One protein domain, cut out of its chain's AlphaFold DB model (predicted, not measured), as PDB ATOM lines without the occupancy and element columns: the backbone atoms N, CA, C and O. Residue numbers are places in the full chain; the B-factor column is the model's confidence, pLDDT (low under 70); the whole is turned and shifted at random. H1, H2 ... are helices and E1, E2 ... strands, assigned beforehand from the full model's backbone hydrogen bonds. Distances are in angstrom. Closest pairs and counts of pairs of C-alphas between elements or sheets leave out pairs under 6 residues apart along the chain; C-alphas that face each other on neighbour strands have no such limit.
ATOM      1  N   GLU A   9     190.132  75.223  53.880       95.50
ATOM      2  CA  GLU A   9     190.641  74.484  55.035       95.50
ATOM      3  C   GLU A   9     192.157  74.705  55.164       95.50
ATOM      4  O   GLU A   9     192.890  74.561  54.185       95.50
ATOM      5  N   VAL A  10     192.627  75.061  56.361       93.31
ATOM      6  CA  VAL A  10     194.058  75.178  56.697       93.31
ATOM      7  C   VAL A  10     194.282  74.520  58.048       93.31
ATOM      8  O   VAL A  10     193.609  74.878  59.007       93.31
ATOM      9  N   ASP A  11     195.206  73.564  58.135       94.06
ATOM     10  CA  ASP A  11     195.520  72.848  59.381       94.06
ATOM     11  C   ASP A  11     194.272  72.283  60.095       94.06
ATOM     12  O   ASP A  11     194.122  72.415  61.310       94.06
ATOM     13  N   ALA A  12     193.357  71.675  59.324       92.00
ATOM     14  CA  ALA A  12     192.057  71.157  59.778       92.00
ATOM     15  C   ALA A  12     191.083  72.215  60.341       92.00
ATOM     16  O   ALA A  12     190.124  71.883  61.039       92.00
ATOM     17  N   ARG A  13     191.312  73.493  60.024       93.25
ATOM     18  CA  ARG A  13     190.458  74.625  60.401       93.25
ATOM     19  C   ARG A  13     189.751  75.177  59.180       93.25
ATOM     20  O   ARG A  13     190.380  75.408  58.150       93.25
ATOM     21  N   PHE A  14     188.458  75.445  59.309       95.75
ATOM     22  CA  PHE A  14     187.625  75.931  58.211       95.75
ATOM     23  C   PHE A  14     187.460  77.450  58.252       95.75
ATOM     24  O   PHE A  14     187.259  78.037  59.316       95.75
ATOM     25  N   PHE A  15     187.488  78.090  57.087       97.06
ATOM     26  CA  PHE A  15     187.400  79.542  56.937       97.06
ATOM     27  C   PHE A  15     186.351  79.909  55.898       97.06
ATOM     28  O   PHE A  15     186.292  79.279  54.846       97.06
ATOM     29  N   SER A  16     185.570  80.958  56.157       97.88
ATOM     30  CA  SER A  16     184.727  81.581  55.134       97.88
ATOM     31  C   SER A  16     185.449  82.769  54.504       97.88
ATOM     32  O   SER A  16     186.041  83.591  55.209       97.88
ATOM     33  N   LEU A  17     185.398  82.878  53.182       97.69
ATOM     34  CA  LEU A  17     186.022  83.930  52.394       97.69
ATOM     35  C   LEU A  17     184.940  84.753  51.696       97.69
ATOM     36  O   LEU A  17     184.078  84.243  50.984       97.69
ATOM     37  N   LYS A  18     184.990  86.066  51.893       97.38
ATOM     38  CA  LYS A  18     184.056  87.032  51.318       97.38
ATOM     39  C   LYS A  18     184.830  88.107  50.561       97.38
ATOM     40  O   LYS A  18     185.979  88.409  50.880       97.38
ATOM     41  N   THR A  19     184.187  88.702  49.562       96.56
ATOM     42  CA  THR A  19     184.787  89.748  48.724       96.56
ATOM     43  C   THR A  19     183.845  90.932  48.551       96.56
ATOM     44  O   THR A  19     182.640  90.739  48.383       96.56
ATOM     45  N   GLU A  20     184.380  92.153  48.523       96.06
ATOM     46  CA  GLU A  20     183.634  93.371  48.179       96.06
ATOM     47  C   GLU A  20     184.478  94.215  47.231       96.06
ATOM     48  O   GLU A  20     185.533  94.743  47.587       96.06
ATOM     49  N   ALA A  21     183.979  94.324  46.006       90.00
ATOM     50  CA  ALA A  21     184.553  95.114  44.935       90.00
ATOM     51  C   ALA A  21     183.397  95.846  44.250       90.00
ATOM     52  O   ALA A  21     182.629  95.247  43.498       90.00
ATOM     53  N   ALA A  22     183.220  97.128  44.565       83.81
ATOM     54  CA  ALA A  22     182.152  97.945  44.000       83.81
ATOM     55  C   ALA A  22     182.655  99.359  43.703       83.81
ATOM     56  O   ALA A  22     183.446  99.929  44.456       83.81
ATOM     57  N   LYS A  23     182.166  99.953  42.609       80.06
ATOM     58  CA  LYS A  23     182.444 101.357  42.287       80.06
ATOM     59  C   LYS A  23     181.878 102.245  43.400       80.06
ATOM     60  O   LYS A  23     180.694 102.156  43.708       80.06
ATOM     61  N   GLY A  24     182.716 103.100  43.988       78.56
ATOM     62  CA  GLY A  24     182.300 103.977  45.090       78.56
ATOM     63  C   GLY A  24     182.083 103.254  46.425       78.56
ATOM     64  O   GLY A  24     181.318 103.739  47.256       78.56
ATOM     65  N   LEU A  25     182.734 102.102  46.630       86.62
ATOM     66  CA  LEU A  25     182.752 101.381  47.903       86.62
ATOM     67  C   LEU A  25     183.092 102.335  49.059       86.62
ATOM     68  O   LEU A  25     184.067 103.083  49.005       86.62
ATOM     69  N   ASN A  26     182.275 102.300  50.114       91.31
ATOM     70  CA  ASN A  26     182.457 103.148  51.286       91.31
ATOM     71  C   ASN A  26     183.572 102.592  52.191       91.31
ATOM     72  O   ASN A  26     183.402 101.514  52.774       91.31
ATOM     73  N   PRO A  27     184.685 103.319  52.397       91.94
ATOM     74  CA  PRO A  27     185.788 102.830  53.216       91.94
ATOM     75  C   PRO A  27     185.403 102.519  54.661       91.94
ATOM     76  O   PRO A  27     186.063 101.685  55.267       91.94
ATOM     77  N   LYS A  28     184.338 103.140  55.185       95.19
ATOM     78  CA  LYS A  28     183.895 103.018  56.582       95.19
ATOM     79  C   LYS A  28     182.889 101.895  56.832       95.19
ATOM     80  O   LYS A  28     182.548 101.631  57.981       95.19
ATOM     81  N   SER A  29     182.376 101.257  55.781       96.00
ATOM     82  CA  SER A  29     181.338 100.239  55.933       96.00
ATOM     83  C   SER A  29     181.490  99.087  54.952       96.00
ATOM     84  O   SER A  29     181.692  99.332  53.767       96.00
ATOM     85  N   ILE A  30     181.306  97.863  55.429       97.50
ATOM     86  CA  ILE A  30     181.370  96.620  54.659       97.50
ATOM     87  C   ILE A  30     179.961  96.140  54.306       97.50
ATOM     88  O   ILE A  30     179.039  96.198  55.127       97.50
ATOM     89  N   THR A  31     179.805  95.611  53.094       97.38
ATOM     90  CA  THR A  31     178.645  94.817  52.684       97.38
ATOM     91  C   THR A  31     179.061  93.380  52.392       97.38
ATOM     92  O   THR A  31     179.800  93.108  51.449       97.38
ATOM     93  N   ILE A  32     178.516  92.435  53.157       97.69
ATOM     94  CA  ILE A  32     178.550  91.009  52.824       97.69
ATOM     95  C   ILE A  32     177.268  90.713  52.051       97.69
ATOM     96  O   ILE A  32     176.208  90.498  52.639       97.69
ATOM     97  N   SER A  33     177.361  90.725  50.720       96.44
ATOM     98  CA  SER A  33     176.212  90.575  49.811       96.44
ATOM     99  C   SER A  33     175.507  89.219  49.909       96.44
ATOM    100  O   SER A  33     174.370  89.083  49.447       96.44
ATOM    101  N   LYS A  34     176.198  88.217  50.464       96.44
ATOM    102  CA  LYS A  34     175.689  86.881  50.760       96.44
ATOM    103  C   LYS A  34     176.482  86.257  51.909       96.44
ATOM    104  O   LYS A  34     177.579  85.724  51.716       96.44
ATOM    105  N   LEU A  35     175.919  86.325  53.112       97.75
ATOM    106  CA  LEU A  35     176.431  85.572  54.254       97.75
ATOM    107  C   LEU A  35     176.137  84.082  54.049       97.75
ATOM    108  O   LEU A  35     177.070  83.286  53.980       97.75
ATOM    109  N   MET A  36     174.860  83.755  53.841       96.50
ATOM    110  CA  MET A  36     174.356  82.398  53.627       96.50
ATOM    111  C   MET A  36     173.119  82.378  52.722       96.50
ATOM    112  O   MET A  36     172.452  83.404  52.548       96.50
ATOM    113  N   GLU A  37     172.807  81.192  52.195       96.12
ATOM    114  CA  GLU A  37     171.495  80.883  51.614       96.12
ATOM    115  C   GLU A  37     170.434  80.786  52.709       96.12
ATOM    116  O   GLU A  37     170.693  80.291  53.808       96.12
ATOM    117  N   ALA A  38     169.224  81.229  52.399       95.50
ATOM    118  CA  ALA A  38     168.149  81.382  53.363       95.50
ATOM    119  C   ALA A  38     166.767  81.259  52.705       95.50
ATOM    120  O   ALA A  38     165.942  82.168  52.756       95.50
ATOM    121  N   ARG A  39     166.494  80.087  52.117       94.00
ATOM    122  CA  ARG A  39     165.173  79.743  51.550       94.00
ATOM    123  C   ARG A  39     164.029  79.901  52.557       94.00
ATOM    124  O   ARG A  39     162.951  80.346  52.184       94.00
ATOM    125  N   TRP A  40     164.313  79.616  53.828       94.38
ATOM    126  CA  TRP A  40     163.380  79.717  54.954       94.38
ATOM    127  C   TRP A  40     162.788  81.122  55.151       94.38
ATOM    128  O   TRP A  40     161.759  81.256  55.798       94.38
ATOM    129  N   ILE A  41     163.400  82.176  54.592       95.50
ATOM    130  CA  ILE A  41     162.875  83.549  54.688       95.50
ATOM    131  C   ILE A  41     161.467  83.645  54.082       95.50
ATOM    132  O   ILE A  41     160.645  84.417  54.561       95.50
ATOM    133  N   ARG A  42     161.170  82.854  53.043       91.38
ATOM    134  CA  ARG A  42     159.851  82.857  52.388       91.38
ATOM    135  C   ARG A  42     158.743  82.251  53.246       91.38
ATOM    136  O   ARG A  42     157.578  82.502  52.962       91.38
ATOM    137  N   ASP A  43     159.120  81.501  54.275       90.88
ATOM    138  CA  ASP A  43     158.197  80.805  55.168       90.88
ATOM    139  C   ASP A  43     157.866  81.636  56.424       90.88
ATOM    140  O   ASP A  43     157.152  81.164  57.306       90.88
ATOM    141  N   LEU A  44     158.376  82.874  56.526       91.50
ATOM    142  CA  LEU A  44     158.024  83.805  57.600       91.50
ATOM    143  C   LEU A  44     156.581  84.294  57.424       91.50
ATOM    144  O   LEU A  44     156.251  84.904  56.403       91.50
ATOM    145  N   ASN A  45     155.736  84.098  58.438       88.75
ATOM    146  CA  ASN A  45     154.349  84.573  58.416       88.75
ATOM    147  C   ASN A  45     154.253  86.043  58.843       88.75
ATOM    148  O   ASN A  45     153.399  86.785  58.351       88.75
ATOM    149  N   GLY A  46     155.167  86.478  59.711       89.94
ATOM    150  CA  GLY A  46     155.254  87.846  60.202       89.94
ATOM    151  C   GLY A  46     156.611  88.170  60.839       89.94
ATOM    152  O   GLY A  46     157.475  87.296  60.957       89.94
ATOM    153  N   PRO A  47     156.844  89.438  61.226       91.12
ATOM    154  CA  PRO A  47     158.075  89.857  61.904       91.12
ATOM    155  C   PRO A  47     158.345  89.111  63.220       91.12
ATOM    156  O   PRO A  47     159.492  89.011  63.638       91.12
ATOM    157  N   GLU A  48     157.307  88.576  63.860       94.19
ATOM    158  CA  GLU A  48     157.363  87.760  65.072       94.19
ATOM    159  C   GLU A  48     158.115  86.434  64.903       94.19
ATOM    160  O   GLU A  48     158.746  85.979  65.855       94.19
ATOM    161  N   ASP A  49     158.123  85.861  63.697       93.00
ATOM    162  CA  ASP A  49     158.826  84.608  63.398       93.00
ATOM    163  C   ASP A  49     160.334  84.835  63.175       93.00
ATOM    164  O   ASP A  49     161.154  83.921  63.309       93.00
ATOM    165  N   ALA A  50     160.716  86.063  62.809       95.94
ATOM    166  CA  ALA A  50     162.065  86.377  62.354       95.94
ATOM    167  C   ALA A  50     163.156  86.211  63.431       95.94
ATOM    168  O   ALA A  50     164.191  85.639  63.090       95.94
ATOM    169  N   PRO A  51     162.987  86.650  64.699       97.50
ATOM    170  CA  PRO A  51     164.037  86.564  65.715       97.50
ATOM    171  C   PRO A  51     164.570  85.150  65.929       97.50
ATOM    172  O   PRO A  51     165.783  84.939  65.878       97.50
ATOM    173  N   GLU A  52     163.676  84.175  66.118       96.25
ATOM    174  CA  GLU A  52     164.080  82.800  66.421       96.25
ATOM    175  C   GLU A  52     164.746  82.148  65.206       96.25
ATOM    176  O   GLU A  52     165.838  81.595  65.330       96.25
ATOM    177  N   GLN A  53     164.168  82.310  64.007       96.50
ATOM    178  CA  GLN A  53     164.773  81.792  62.777       96.50
ATOM    179  C   GLN A  53     166.144  82.423  62.503       96.50
ATOM    180  O   GLN A  53     167.095  81.723  62.159       96.50
ATOM    181  N   VAL A  54     166.282  83.739  62.677       97.69
ATOM    182  CA  VAL A  54     167.558  84.448  62.509       97.69
ATOM    183  C   VAL A  54     168.597  83.927  63.491       97.69
ATOM    184  O   VAL A  54     169.706  83.585  63.077       97.69
ATOM    185  N   LYS A  55     168.245  83.847  64.773       97.81
ATOM    186  CA  LYS A  55     169.143  83.381  65.827       97.81
ATOM    187  C   LYS A  55     169.595  81.951  65.561       97.81
ATOM    188  O   LYS A  55     170.795  81.707  65.484       97.81
ATOM    189  N   GLU A  56     168.665  81.023  65.372       97.31
ATOM    190  CA  GLU A  56     168.977  79.610  65.152       97.31
ATOM    191  C   GLU A  56     169.857  79.424  63.905       97.31
ATOM    192  O   GLU A  56     170.947  78.849  63.971       97.31
ATOM    193  N   ARG A  57     169.414  79.960  62.760       97.56
ATOM    194  CA  ARG A  57     170.041  79.708  61.453       97.56
ATOM    195  C   ARG A  57     171.402  80.376  61.331       97.56
ATOM    196  O   ARG A  57     172.339  79.742  60.848       97.56
ATOM    197  N   ILE A  58     171.520  81.642  61.742       98.00
ATOM    198  CA  ILE A  58     172.782  82.379  61.617       98.00
ATOM    199  C   ILE A  58     173.798  81.840  62.617       98.00
ATOM    200  O   ILE A  58     174.933  81.585  62.223       98.00
ATOM    201  N   LEU A  59     173.422  81.612  63.881       97.94
ATOM    202  CA  LEU A  59     174.382  81.105  64.865       97.94
ATOM    203  C   LEU A  59     174.869  79.702  64.511       97.94
ATOM    204  O   LEU A  59     176.066  79.456  64.619       97.94
ATOM    205  N   SER A  60     173.983  78.817  64.038       97.00
ATOM    206  CA  SER A  60     174.378  77.501  63.526       97.00
ATOM    207  C   SER A  60     175.336  77.629  62.341       97.00
ATOM    208  O   SER A  60     176.392  77.006  62.346       97.00
ATOM    209  N   HIS A  61     175.036  78.498  61.374       96.75
ATOM    210  CA  HIS A  61     175.912  78.731  60.227       96.75
ATOM    211  C   HIS A  61     177.305  79.245  60.628       96.75
ATOM    212  O   HIS A  61     178.303  78.815  60.060       96.75
ATOM    213  N   LEU A  62     177.396  80.119  61.636       97.25
ATOM    214  CA  LEU A  62     178.670  80.627  62.155       97.25
ATOM    215  C   LEU A  62     179.511  79.560  62.884       97.25
ATOM    216  O   LEU A  62     180.684  79.816  63.166       97.25
ATOM    217  N   GLN A  63     178.957  78.386  63.214       95.94
ATOM    218  CA  GLN A  63     179.731  77.265  63.770       95.94
ATOM    219  C   GLN A  63     180.430  76.426  62.694       95.94
ATOM    220  O   GLN A  63     181.341  75.670  63.016       95.94
ATOM    221  N   GLU A  64     180.053  76.575  61.422       95.75
ATOM    222  CA  GLU A  64     180.594  75.769  60.319       95.75
ATOM    223  C   GLU A  64     182.048  76.118  59.967       95.75
ATOM    224  O   GLU A  64     182.726  75.349  59.288       95.75
ATOM    225  N   TYR A  65     182.531  77.277  60.418       95.69
ATOM    226  CA  TYR A  65     183.882  77.774  60.177       95.69
ATOM    227  C   TYR A  65     184.408  78.548  61.388       95.69
ATOM    228  O   TYR A  65     183.660  79.155  62.158       95.69
ATOM    229  N   GLU A  66     185.725  78.559  61.568       96.31
ATOM    230  CA  GLU A  66     186.376  79.255  62.676       96.31
ATOM    231  C   GLU A  66     186.331  80.768  62.493       96.31
ATOM    232  O   GLU A  66     186.002  81.491  63.434       96.31
ATOM    233  N   ARG A  67     186.651  81.249  61.288       96.94
ATOM    234  CA  ARG A  67     186.831  82.678  61.000       96.94
ATOM    235  C   ARG A  67     186.251  83.043  59.640       96.94
ATOM    236  O   ARG A  67     186.135  82.201  58.750       96.94
ATOM    237  N   ILE A  68     185.907  84.318  59.491       98.38
ATOM    238  CA  ILE A  68     185.448  84.902  58.232       98.38
ATOM    239  C   ILE A  68     186.450  85.975  57.828       98.38
ATOM    240  O   ILE A  68     186.681  86.926  58.577       98.38
ATOM    241  N   PHE A  69     187.003  85.860  56.628       98.25
ATOM    242  CA  PHE A  69     187.832  86.898  56.037       98.25
ATOM    243  C   PHE A  69     187.110  87.610  54.906       98.25
ATOM    244  O   PHE A  69     186.330  87.029  54.156       98.25
ATOM    245  N   MET A  70     187.401  88.895  54.792       97.81
ATOM    246  CA  MET A  70     186.822  89.817  53.842       97.81
ATOM    247  C   MET A  70     187.941  90.482  53.052       97.81
ATOM    248  O   MET A  70     188.680  91.305  53.595       97.81
ATOM    249  N   LEU A  71     188.045  90.158  51.768       97.62
ATOM    250  CA  LEU A  71     188.931  90.857  50.848       97.62
ATOM    251  C   LEU A  71     188.174  92.020  50.199       97.62
ATOM    252  O   LEU A  71     187.197  91.822  49.474       97.62
ATOM    253  N   ARG A  72     188.620  93.246  50.455       96.69
ATOM    254  CA  ARG A  72     188.029  94.460  49.881       96.69
ATOM    255  C   ARG A  72     188.985  95.059  48.875       96.69
ATOM    256  O   ARG A  72     190.165  95.193  49.187       96.69
ATOM    257  N   SER A  73     188.483  95.459  47.712       94.25
ATOM    258  CA  SER A  73     189.282  96.164  46.708       94.25
ATOM    259  C   SER A  73     188.800  97.600  46.530       94.25
ATOM    260  O   SER A  73     187.608  97.836  46.315       94.25
ATOM    261  N   TYR A  74     189.734  98.543  46.541       90.25
ATOM    262  CA  TYR A  74     189.510  99.971  46.341       90.25
ATOM    263  C   TYR A  74     190.401 100.468  45.211       90.25
ATOM    264  O   TYR A  74     191.460  99.902  44.958       90.25
ATOM    265  N   GLY A  75     190.026 101.582  44.594       86.12
ATOM    266  CA  GLY A  75     190.861 102.253  43.606       86.12
ATOM    267  C   GLY A  75     190.221 102.287  42.230       86.12
ATOM    268  O   GLY A  75     188.994 102.298  42.101       86.12
ATOM    269  N   ASN A  76     191.066 102.379  41.213       84.25
ATOM    270  CA  ASN A  76     190.675 102.629  39.834       84.25
ATOM    271  C   ASN A  76     191.442 101.702  38.877       84.25
ATOM    272  O   ASN A  76     192.008 100.687  39.281       84.25
ATOM    273  N   GLU A  77     191.420 102.032  37.589       81.88
ATOM    274  CA  GLU A  77     192.063 101.228  36.552       81.88
ATOM    275  C   GLU A  77     193.594 101.243  36.621       81.88
ATOM    276  O   GLU A  77     194.215 100.334  36.090       81.88
ATOM    277  N   GLU A  78     194.210 102.214  37.289       87.88
ATOM    278  CA  GLU A  78     195.670 102.343  37.363       87.88
ATOM    279  C   GLU A  78     196.239 101.667  38.609       87.88
ATOM    280  O   GLU A  78     197.286 101.016  38.558       87.88
ATOM    281  N   ARG A  79     195.541 101.817  39.738       90.44
ATOM    282  CA  ARG A  79     195.979 101.316  41.038       90.44
ATOM    283  C   ARG A  79     194.809 100.735  41.813       90.44
ATOM    284  O   ARG A  79     193.784 101.394  42.006       90.44
ATOM    285  N   VAL A  80     195.015  99.525  42.325       91.88
ATOM    286  CA  VAL A  80     194.057  98.826  43.180       91.88
ATOM    287  C   VAL A  80     194.698  98.551  44.532       91.88
ATOM    288  O   VAL A  80     195.738  97.898  44.621       91.88
ATOM    289  N   ARG A  81     194.057  99.041  45.588       93.06
ATOM    290  CA  ARG A  81     194.350  98.681  46.973       93.06
ATOM    291  C   ARG A  81     193.484  97.502  47.378       93.06
ATOM    292  O   ARG A  81     192.281  97.514  47.134       93.06
ATOM    293  N   TYR A  82     194.075  96.545  48.072       95.81
ATOM    294  CA  TYR A  82     193.380  95.450  48.723       95.81
ATOM    295  C   TYR A  82     193.530  95.572  50.234       95.81
ATOM    296  O   TYR A  82     194.638  95.769  50.725       95.81
ATOM    297  N   ASP A  83     192.427  95.428  50.961       97.31
ATOM    298  CA  ASP A  83     192.430  95.218  52.407       97.31
ATOM    299  C   ASP A  83     191.924  93.800  52.692       97.31
ATOM    300  O   ASP A  83     190.826  93.435  52.264       97.31
ATOM    301  N   LEU A  84     192.678  93.030  53.471       98.31
ATOM    302  CA  LEU A  84     192.225  91.783  54.073       98.31
ATOM    303  C   LEU A  84     191.771  92.069  55.504       98.31
ATOM    304  O   LEU A  84     192.590  92.322  56.391       98.31
ATOM    305  N   ARG A  85     190.459  92.038  55.726       98.31
ATOM    306  CA  ARG A  85     189.848  92.228  57.045       98.31
ATOM    307  C   ARG A  85     189.278  90.929  57.570       98.31
ATOM    308  O   ARG A  85     188.867  90.071  56.800       98.31
ATOM    309  N   GLU A  86     189.217  90.793  58.881       98.50
ATOM    310  CA  GLU A  86     188.395  89.765  59.512       98.50
ATOM    311  C   GLU A  86     187.028  90.332  59.856       98.50
ATOM    312  O   GLU A  86     186.917  91.490  60.260       98.50
ATOM    313  N   ILE A  87     185.999  89.503  59.692       98.50
ATOM    314  CA  ILE A  87     184.660  89.757  60.210       98.50
ATOM    315  C   ILE A  87     184.507  88.910  61.475       98.50
ATOM    316  O   ILE A  87     184.318  87.693  61.367       98.50
ATOM    317  N   PRO A  88     184.606  89.510  62.673       98.19
ATOM    318  CA  PRO A  88     184.472  88.759  63.908       98.19
ATOM    319  C   PRO A  88     183.082  88.124  64.019       98.19
ATOM    320  O   PRO A  88     182.054  88.762  63.763       98.19
ATOM    321  N   LYS A  89     183.038  86.834  64.368       98.06
ATOM    322  CA  LYS A  89     181.774  86.083  64.438       98.06
ATOM    323  C   LYS A  89     180.867  86.582  65.558       98.06
ATOM    324  O   LYS A  89     179.655  86.515  65.412       98.06
ATOM    325  N   ASP A  90     181.435  87.091  66.644       97.25
ATOM    326  CA  ASP A  90     180.718  87.697  67.770       97.25
ATOM    327  C   ASP A  90     179.972  88.976  67.365       97.25
ATOM    328  O   ASP A  90     178.831  89.178  67.783       97.25
ATOM    329  N   VAL A  91     180.551  89.786  66.470       98.06
ATOM    330  CA  VAL A  91     179.859  90.938  65.878       98.06
ATOM    331  C   VAL A  91     178.614  90.466  65.132       98.06
ATOM    332  O   VAL A  91     177.531  90.989  65.378       98.06
ATOM    333  N   LEU A  92     178.728  89.448  64.270       98.44
ATOM    334  CA  LEU A  92     177.568  88.890  63.559       98.44
ATOM    335  C   LEU A  92     176.587  88.179  64.499       98.44
ATOM    336  O   LEU A  92     175.380  88.262  64.287       98.44
ATOM    337  N   ALA A  93     177.075  87.530  65.556       98.25
ATOM    338  CA  ALA A  93     176.259  86.843  66.553       98.25
ATOM    339  C   ALA A  93     175.374  87.800  67.370       98.25
ATOM    340  O   ALA A  93     174.401  87.354  67.976       98.25
ATOM    341  N   ALA A  94     175.634  89.113  67.327       98.12
ATOM    342  CA  ALA A  94     174.775  90.129  67.935       98.12
ATOM    343  C   ALA A  94     173.328  90.122  67.397       98.12
ATOM    344  O   ALA A  94     172.442  90.673  68.050       98.12
ATOM    345  N   VAL A  95     173.057  89.452  66.264       98.25
ATOM    346  CA  VAL A  95     171.683  89.161  65.806       98.25
ATOM    347  C   VAL A  95     170.841  88.421  66.848       98.25
ATOM    348  O   VAL A  95     169.622  88.532  66.821       98.25
ATOM    349  N   ALA A  96     171.468  87.696  67.778       97.88
ATOM    350  CA  ALA A  96     170.781  86.966  68.840       97.88
ATOM    351  C   ALA A  96     170.022  87.876  69.823       97.88
ATOM    352  O   ALA A  96     169.182  87.381  70.569       97.88
ATOM    353  N   ASN A  97     170.322  89.179  69.823       96.81
ATOM    354  CA  ASN A  97     169.659  90.180  70.659       96.81
ATOM    355  C   ASN A  97     168.454  90.840  69.972       96.81
ATOM    356  O   ASN A  97     167.838  91.718  70.568       96.81
ATOM    357  N   LEU A  98     168.158  90.487  68.716       97.81
ATOM    358  CA  LEU A  98     167.017  91.047  67.998       97.81
ATOM    359  C   LEU A  98     165.706  90.483  68.546       97.81
ATOM    360  O   LEU A  98     165.579  89.286  68.793       97.81
ATOM    361  N   GLU A  99     164.710  91.349  68.652       97.38
ATOM    362  CA  GLU A  99     163.334  91.021  68.998       97.38
ATOM    363  C   GLU A  99     162.401  91.331  67.819       97.38
ATOM    364  O   GLU A  99     162.762  92.035  66.877       97.38
ATOM    365  N   ALA A 100     161.155  90.855  67.881       96.88
ATOM    366  CA  ALA A 100     160.168  91.054  66.813       96.88
ATOM    367  C   ALA A 100     159.981  92.538  66.435       96.88
ATOM    368  O   ALA A 100     159.805  92.871  65.266       96.88
ATOM    369  N   LYS A 101     160.075  93.440  67.423       96.56
ATOM    370  CA  LYS A 101     159.940  94.895  67.240       96.56
ATOM    371  C   LYS A 101     161.060  95.524  66.404       96.56
ATOM    372  O   LYS A 101     160.875  96.622  65.886       96.56
ATOM    373  N   ASP A 102     162.211  94.858  66.296       97.31
ATOM    374  CA  ASP A 102     163.371  95.365  65.558       97.31
ATOM    375  C   ASP A 102     163.255  95.092  64.052       97.31
ATOM    376  O   ASP A 102     163.959  95.709  63.246       97.31
ATOM    377  N   PHE A 103     162.361  94.181  63.661       97.62
ATOM    378  CA  PHE A 103     162.116  93.828  62.271       97.62
ATOM    379  C   PHE A 103     161.029  94.704  61.648       97.62
ATOM    380  O   PHE A 103     159.972  94.969  62.221       97.62
ATOM    381  N   GLY A 104     161.278  95.132  60.410       94.69
ATOM    382  CA  GLY A 104     160.257  95.771  59.588       94.69
ATOM    383  C   GLY A 104     159.141  94.805  59.170       94.69
ATOM    384  O   GLY A 104     159.243  93.586  59.321       94.69
ATOM    385  N   LYS A 105     158.082  95.354  58.564       94.25
ATOM    386  CA  LYS A 105     157.015  94.551  57.946       94.25
ATOM    387  C   LYS A 105     157.590  93.607  56.885       94.25
ATOM    388  O   LYS A 105     158.477  94.004  56.126       94.25
ATOM    389  N   ILE A 106     157.029  92.402  56.796       94.00
ATOM    390  CA  ILE A 106     157.354  91.456  55.727       94.00
ATOM    391  C   ILE A 106     156.971  92.075  54.378       94.00
ATOM    392  O   ILE A 106     155.877  92.613  54.186       94.00
ATOM    393  N   THR A 107     157.914  92.054  53.443       93.44
ATOM    394  CA  THR A 107     157.718  92.532  52.073       93.44
ATOM    395  C   THR A 107     156.904  91.521  51.265       93.44
ATOM    396  O   THR A 107     156.820  90.350  51.618       93.44
ATOM    397  N   LYS A 108     156.367  91.926  50.106       90.62
ATOM    398  CA  LYS A 108     155.657  91.002  49.194       90.62
ATOM    399  C   LYS A 108     156.494  89.789  48.764       90.62
ATOM    400  O   LYS A 108     155.930  88.772  48.388       90.62
ATOM    401  N   ALA A 109     157.820  89.913  48.794       89.69
ATOM    402  CA  ALA A 109     158.753  88.846  48.450       89.69
ATOM    403  C   ALA A 109     159.172  87.989  49.665       89.69
ATOM    404  O   ALA A 109     160.120  87.221  49.551       89.69
ATOM    405  N   GLY A 110     158.530  88.151  50.830       90.75
ATOM    406  CA  GLY A 110     158.829  87.408  52.063       90.75
ATOM    407  C   GLY A 110     160.013  87.946  52.877       90.75
ATOM    408  O   GLY A 110     160.295  87.457  53.959       90.75
ATOM    409  N   GLY A 111     160.723  88.970  52.393       94.75
ATOM    410  CA  GLY A 111     161.890  89.527  53.085       94.75
ATOM    411  C   GLY A 111     161.560  90.566  54.162       94.75
ATOM    412  O   GLY A 111     160.494  91.178  54.126       94.75
ATOM    413  N   THR A 112     162.510  90.832  55.059       97.12
ATOM    414  CA  THR A 112     162.489  91.928  56.050       97.12
ATOM    415  C   THR A 112     163.920  92.346  56.428       97.12
ATOM    416  O   THR A 112     164.898  91.847  55.874       97.12
ATOM    417  N   SER A 113     164.092  93.302  57.338       97.81
ATOM    418  CA  SER A 113     165.403  93.739  57.819       97.81
ATOM    419  C   SER A 113     165.332  94.290  59.237       97.81
ATOM    420  O   SER A 113     164.289  94.825  59.611       97.81
ATOM    421  N   ALA A 114     166.459  94.258  59.945       98.19
ATOM    422  CA  ALA A 114     166.620  94.833  61.277       98.19
ATOM    423  C   ALA A 114     167.972  95.553  61.418       98.19
ATOM    424  O   ALA A 114     168.957  95.197  60.758       98.19
ATOM    425  N   GLU A 115     168.032  96.575  62.274       98.25
ATOM    426  CA  GLU A 115     169.303  97.174  62.690       98.25
ATOM    427  C   GLU A 115     169.892  96.380  63.853       98.25
ATOM    428  O   GLU A 115     169.273  96.252  64.904       98.25
ATOM    429  N   VAL A 116     171.116  95.888  63.687       98.31
ATOM    430  CA  VAL A 116     171.836  95.179  64.743       98.31
ATOM    431  C   VAL A 116     172.727  96.171  65.469       98.31
ATOM    432  O   VAL A 116     173.511  96.903  64.852       98.31
ATOM    433  N   ARG A 117     172.599  96.206  66.795       96.56
ATOM    434  CA  ARG A 117     173.381  97.076  67.671       96.56
ATOM    435  C   ARG A 117     174.297  96.251  68.563       96.56
ATOM    436  O   ARG A 117     173.916  95.191  69.045       96.56
ATOM    437  N   LEU A 118     175.489  96.778  68.806       93.56
ATOM    438  CA  LEU A 118     176.473  96.230  69.731       93.56
ATOM    439  C   LEU A 118     176.901  97.364  70.662       93.56
ATOM    440  O   LEU A 118     177.228  98.444  70.181       93.56
ATOM    441  N   ASN A 119     176.856  97.171  71.981       89.75
ATOM    442  CA  ASN A 119     177.222  98.205  72.967       89.75
ATOM    443  C   ASN A 119     176.530  99.566  72.733       89.75
ATOM    444  O   ASN A 119     177.149 100.624  72.827       89.75
ATOM    445  N   GLY A 120     175.247  99.548  72.356       88.19
ATOM    446  CA  GLY A 120     174.455 100.758  72.111       88.19
ATOM    447  C   GLY A 120     174.734 101.479  70.786       88.19
ATOM    448  O   GLY A 120     173.985 102.393  70.442       88.19
ATOM    449  N   ARG A 121     175.736 101.057  69.999       92.75
ATOM    450  CA  ARG A 121     176.010 101.601  68.659       92.75
ATOM    451  C   ARG A 121     175.505 100.669  67.565       92.75
ATOM    452  O   ARG A 121     175.474  99.452  67.734       92.75
ATOM    453  N   LYS A 122     175.121 101.232  66.420       95.56
ATOM    454  CA  LYS A 122     174.790 100.445  65.226       95.56
ATOM    455  C   LYS A 122     176.035  99.693  64.756       95.56
ATOM    456  O   LYS A 122     177.051 100.320  64.485       95.56
ATOM    457  N   ALA A 123     175.934  98.372  64.656       97.56
ATOM    458  CA  ALA A 123     176.992  97.519  64.127       97.56
ATOM    459  C   ALA A 123     176.803  97.298  62.622       97.56
ATOM    460  O   ALA A 123     177.715  97.547  61.842       97.56
ATOM    461  N   PHE A 124     175.605  96.871  62.214       98.56
ATOM    462  CA  PHE A 124     175.225  96.654  60.817       98.56
ATOM    463  C   PHE A 124     173.700  96.600  60.675       98.56
ATOM    464  O   PHE A 124     172.958  96.637  61.656       98.56
ATOM    465  N   ARG A 125     173.211  96.496  59.441       98.56
ATOM    466  CA  ARG A 125     171.824  96.143  59.133       98.56
ATOM    467  C   ARG A 125     171.774  94.727  58.571       98.56
ATOM    468  O   ARG A 125     172.407  94.444  57.548       98.56
ATOM    469  N   LEU A 126     171.000  93.870  59.230       98.69
ATOM    470  CA  LEU A 126     170.654  92.533  58.763       98.69
ATOM    471  C   LEU A 126     169.531  92.654  57.732       98.69
ATOM    472  O   LEU A 126     168.498  93.259  58.014       98.69
ATOM    473  N   VAL A 127     169.720  92.078  56.550       98.38
ATOM    474  CA  VAL A 127     168.702  92.045  55.496       98.38
ATOM    475  C   VAL A 127     168.387  90.595  55.155       98.38
ATOM    476  O   VAL A 127     169.259  89.855  54.694       98.38
ATOM    477  N   LEU A 128     167.132  90.214  55.382       97.88
ATOM    478  CA  LEU A 128     166.544  88.949  54.966       97.88
ATOM    479  C   LEU A 128     165.899  89.170  53.599       97.88
ATOM    480  O   LEU A 128     164.817  89.747  53.499       97.88
ATOM    481  N   ASP A 129     166.585  88.762  52.536       95.88
ATOM    482  CA  ASP A 129     166.126  88.980  51.169       95.88
ATOM    483  C   ASP A 129     165.407  87.735  50.641       95.88
ATOM    484  O   ASP A 129     166.035  86.784  50.174       95.88
ATOM    485  N   GLY A 130     164.074  87.743  50.709       93.44
ATOM    486  CA  GLY A 130     163.242  86.649  50.205       93.44
ATOM    487  C   GLY A 130     163.141  86.587  48.672       93.44
ATOM    488  O   GLY A 130     162.743  85.556  48.123       93.44
ATOM    489  N   SER A 131     163.551  87.639  47.948       92.75
ATOM    490  CA  SER A 131     163.515  87.639  46.478       92.75
ATOM    491  C   SER A 131     164.564  86.697  45.886       92.75
ATOM    492  O   SER A 131     164.266  85.948  44.956       92.75
ATOM    493  N   VAL A 132     165.751  86.671  46.494       94.25
ATOM    494  CA  VAL A 132     166.899  85.841  46.088       94.25
ATOM    495  C   VAL A 132     167.397  84.928  47.214       94.25
ATOM    496  O   VAL A 132     168.527  84.457  47.168       94.25
ATOM    497  N   GLU A 133     166.547  84.690  48.219       96.56
ATOM    498  CA  GLU A 133     166.718  83.696  49.287       96.56
ATOM    499  C   GLU A 133     168.092  83.760  49.977       96.56
ATOM    500  O   GLU A 133     168.751  82.739  50.163       96.56
ATOM    501  N   LYS A 134     168.542  84.959  50.373       96.88
ATOM    502  CA  LYS A 134     169.862  85.155  50.996       96.88
ATOM    503  C   LYS A 134     169.831  86.110  52.180       96.88
ATOM    504  O   LYS A 134     168.994  87.008  52.265       96.88
ATOM    505  N   ILE A 135     170.832  85.976  53.042       98.19
ATOM    506  CA  ILE A 135     171.108  86.951  54.101       98.19
ATOM    507  C   ILE A 135     172.206  87.901  53.643       98.19
ATOM    508  O   ILE A 135     173.291  87.467  53.249       98.19
ATOM    509  N   THR A 136     171.932  89.200  53.730       98.31
ATOM    510  CA  THR A 136     172.907  90.264  53.478       98.31
ATOM    511  C   THR A 136     173.224  90.995  54.778       98.31
ATOM    512  O   THR A 136     172.324  91.381  55.526       98.31
ATOM    513  N   ILE A 137     174.514  91.215  55.027       98.44
ATOM    514  CA  ILE A 137     175.001  92.107  56.082       98.44
ATOM    515  C   ILE A 137     175.392  93.406  55.396       98.44
ATOM    516  O   ILE A 137     176.278  93.405  54.544       98.44
ATOM    517  N   SER A 138     174.715  94.503  55.717       97.62
ATOM    518  CA  SER A 138     174.943  95.798  55.066       97.62
ATOM    519  C   SER A 138     175.350  96.863  56.069       97.62
ATOM    520  O   SER A 138     174.870  96.877  57.204       97.62
ATOM    521  N   GLY A 139     176.223  97.774  55.644       97.00
ATOM    522  CA  GLY A 139     176.654  98.880  56.493       97.00
ATOM    523  C   GLY A 139     177.417  98.422  57.738       97.00
ATOM    524  O   GLY A 139     177.296  99.076  58.770       97.00
ATOM    525  N   LEU A 140     178.132  97.293  57.664       98.19
ATOM    526  CA  LEU A 140     178.923  96.775  58.774       98.19
ATOM    527  C   LEU A 140     180.101  97.695  59.049       98.19
ATOM    528  O   LEU A 140     180.937  97.912  58.175       98.19
ATOM    529  N   ASP A 141     180.155  98.235  60.256       96.19
ATOM    530  CA  ASP A 141     181.188  99.175  60.659       96.19
ATOM    531  C   ASP A 141     182.587  98.542  60.592       96.19
ATOM    532  O   ASP A 141     182.885  97.539  61.247       96.19
ATOM    533  N   THR A 142     183.465  99.149  59.794       96.31
ATOM    534  CA  THR A 142     184.845  98.678  59.620       96.31
ATOM    535  C   THR A 142     185.693  98.760  60.880       96.31
ATOM    536  O   THR A 142     186.685  98.041  60.970       96.31
ATOM    537  N   GLU A 143     185.323  99.587  61.859       96.31
ATOM    538  CA  GLU A 143     186.008  99.625  63.155       96.31
ATOM    539  C   GLU A 143     185.783  98.347  63.973       96.31
ATOM    540  O   GLU A 143     186.595  98.020  64.832       96.31
ATOM    541  N   LEU A 144     184.712  97.600  63.685       97.06
ATOM    542  CA  LEU A 144     184.451  96.285  64.278       97.06
ATOM    543  C   LEU A 144     185.181  95.151  63.541       97.06
ATOM    544  O   LEU A 144     185.060  93.998  63.936       97.06
ATOM    545  N   CYS A 145     185.896  95.455  62.453       98.06
ATOM    546  CA  CYS A 145     186.474  94.470  61.540       98.06
ATOM    547  C   CYS A 145     187.989  94.700  61.392       98.06
ATOM    548  O   CYS A 145     188.399  95.524  60.556       98.06
ATOM    549  N   PRO A 146     188.831  94.003  62.181       98.19
ATOM    550  CA  PRO A 146     190.277  94.192  62.182       98.19
ATOM    551  C   PRO A 146     190.891  94.067  60.786       98.19
ATOM    552  O   PRO A 146     190.534  93.173  60.016       98.19
ATOM    553  N   LEU A 147     191.830  94.960  60.467       98.19
ATOM    554  CA  LEU A 147     192.652  94.872  59.262       98.19
ATOM    555  C   LEU A 147     193.857  93.972  59.547       98.19
ATOM    556  O   LEU A 147     194.697  94.326  60.369       98.19
ATOM    557  N   HIS A 148     193.948  92.841  58.851       98.12
ATOM    558  CA  HIS A 148     195.075  91.910  58.976       98.12
ATOM    559  C   HIS A 148     196.220  92.264  58.038       98.12
ATOM    560  O   HIS A 148     197.381  92.220  58.428       98.12
ATOM    561  N   ALA A 149     195.894  92.625  56.801       98.00
ATOM    562  CA  ALA A 149     196.881  92.993  55.799       98.00
ATOM    563  C   ALA A 149     196.285  93.965  54.787       98.00
ATOM    564  O   ALA A 149     195.071  94.012  54.583       98.00
ATOM    565  N   TRP A 150     197.152  94.715  54.123       97.25
ATOM    566  CA  TRP A 150     196.788  95.497  52.955       97.25
ATOM    567  C   TRP A 150     197.956  95.537  51.975       97.25
ATOM    568  O   TRP A 150     199.114  95.420  52.373       97.25
ATOM    569  N   TRP A 151     197.644  95.691  50.696       96.81
ATOM    570  CA  TRP A 151     198.642  95.869  49.647       96.81
ATOM    571  C   TRP A 151     198.066  96.689  48.498       96.81
ATOM    572  O   TRP A 151     196.851  96.780  48.325       96.81
ATOM    573  N   GLU A 152     198.942  97.302  47.710       95.50
ATOM    574  CA  GLU A 152     198.570  98.025  46.499       95.50
ATOM    575  C   GLU A 152     199.277  97.409  45.302       95.50
ATOM    576  O   GLU A 152     200.467  97.104  45.361       95.50
ATOM    577  N   LEU A 153     198.534  97.247  44.213       92.75
ATOM    578  CA  LEU A 153     199.059  96.815  42.927       92.75
ATOM    579  C   LEU A 153     198.782  97.917  41.904       92.75
ATOM    580  O   LEU A 153     197.646  98.382  41.777       92.75
TER     581      LEU A 153
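Overview. This is residues 9 to 153 of the 157 residues of an uncharacterized protein of Sphingobium yanoikuyae (UniProt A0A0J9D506). Two strongly twisted four-stranded sheets stand one after the other along the longest axis, coming together around E1 and E2. The sheet E1 E3 E4 E8 has no helix on it; over one face of the other sheet, E2 E7 E6 E5, lies H3, with H2 side by side with it, while short H1 grazes that sheet. The printed part has 145 residues, with three named helices and eight named strands in the order E1 E2 H1 H2 E3 E4 H3 E5 E6 E7 E8. The first sheet is mixed, the second all antiparallel, and the class is mixed, helices and strands. The whole is compact, with a radius of gyration of the C-alphas of 15.9 A and spans of 49 by 37 by 30 A.

Along the chain. E1, residues 13 to 21, runs 26.3 A from C-alpha 13 at (190.458, 74.625, 60.401). E2 is residues 29 to 32, and H1 is residues 39 to 43. H2, residues 50 to 61, is 16.0 A long. E3, residues 67 to 75, is 26.5 A long and E4, residues 79 to 87, is 25.1 A long. H3, residues 89 to 97, is 14.2 A long. E5 is residues 112 to 118, E6 residues 121 to 129 with 23.7 A, and E7 residues 134 to 141 with 20.5 A. E8, residues 147 to 153, ends at C-alpha 153, (199.059, 96.815, 42.927).

Arrangement. E1, an edge strand, is parallel to E3, with N 18 and O 69 2.8 A apart. E3 and E4 form an antiparallel hairpin, with N 72 and O 83 2.9 A apart. E4 and E8 are antiparallel, with N 82 and O 151 2.8 A apart. The closest C-alphas of E1 and E2 are those of Glu 20 and Thr 31, 6.9 A apart. E2 is antiparallel to E7, with N 30 and O 140 2.8 A apart. E5, E6 and E7 form a meander, each strand the antiparallel neighbour of the one before; N 114 and O 126 are 3.0 A apart, and N 127 and O 136 2.9 A. H2 and H3 are on the same face of this sheet, in two layers, helices over one face of a sheet. H3 has a height over the sheet of 8.6 A and H2 one of 10.5 A. H3 runs across the strands, at 69 degrees to E5 on the local plane; its closest C-alphas to E5 are those of Val 95 and Val 116, 6.1 A apart. H2 and H3 touch, the C-alphas of Lys 55 and Ala 96 being closest at 5.0 A, at a shallow tilt of 24 degrees, opposite ways. H1 only grazes the sheet, with residues 39 to 42. In H2 every O i to N i+4 pair is within hydrogen-bond range; H1 has 0 of 1 but 2 of 2 O i to N i+3 pairs, and H3 has 2 of 5 but 6 of 6.

Size, cuts and confidence. The C-alphas of Asn 45 and Glu 78, the two farthest apart, are 49.7 A from each other. The printed part has no cut. The link H3 to E5, residues 98 to 111, is long. The mean pLDDT of the printed part is 95.2, and no printed residue is under 70.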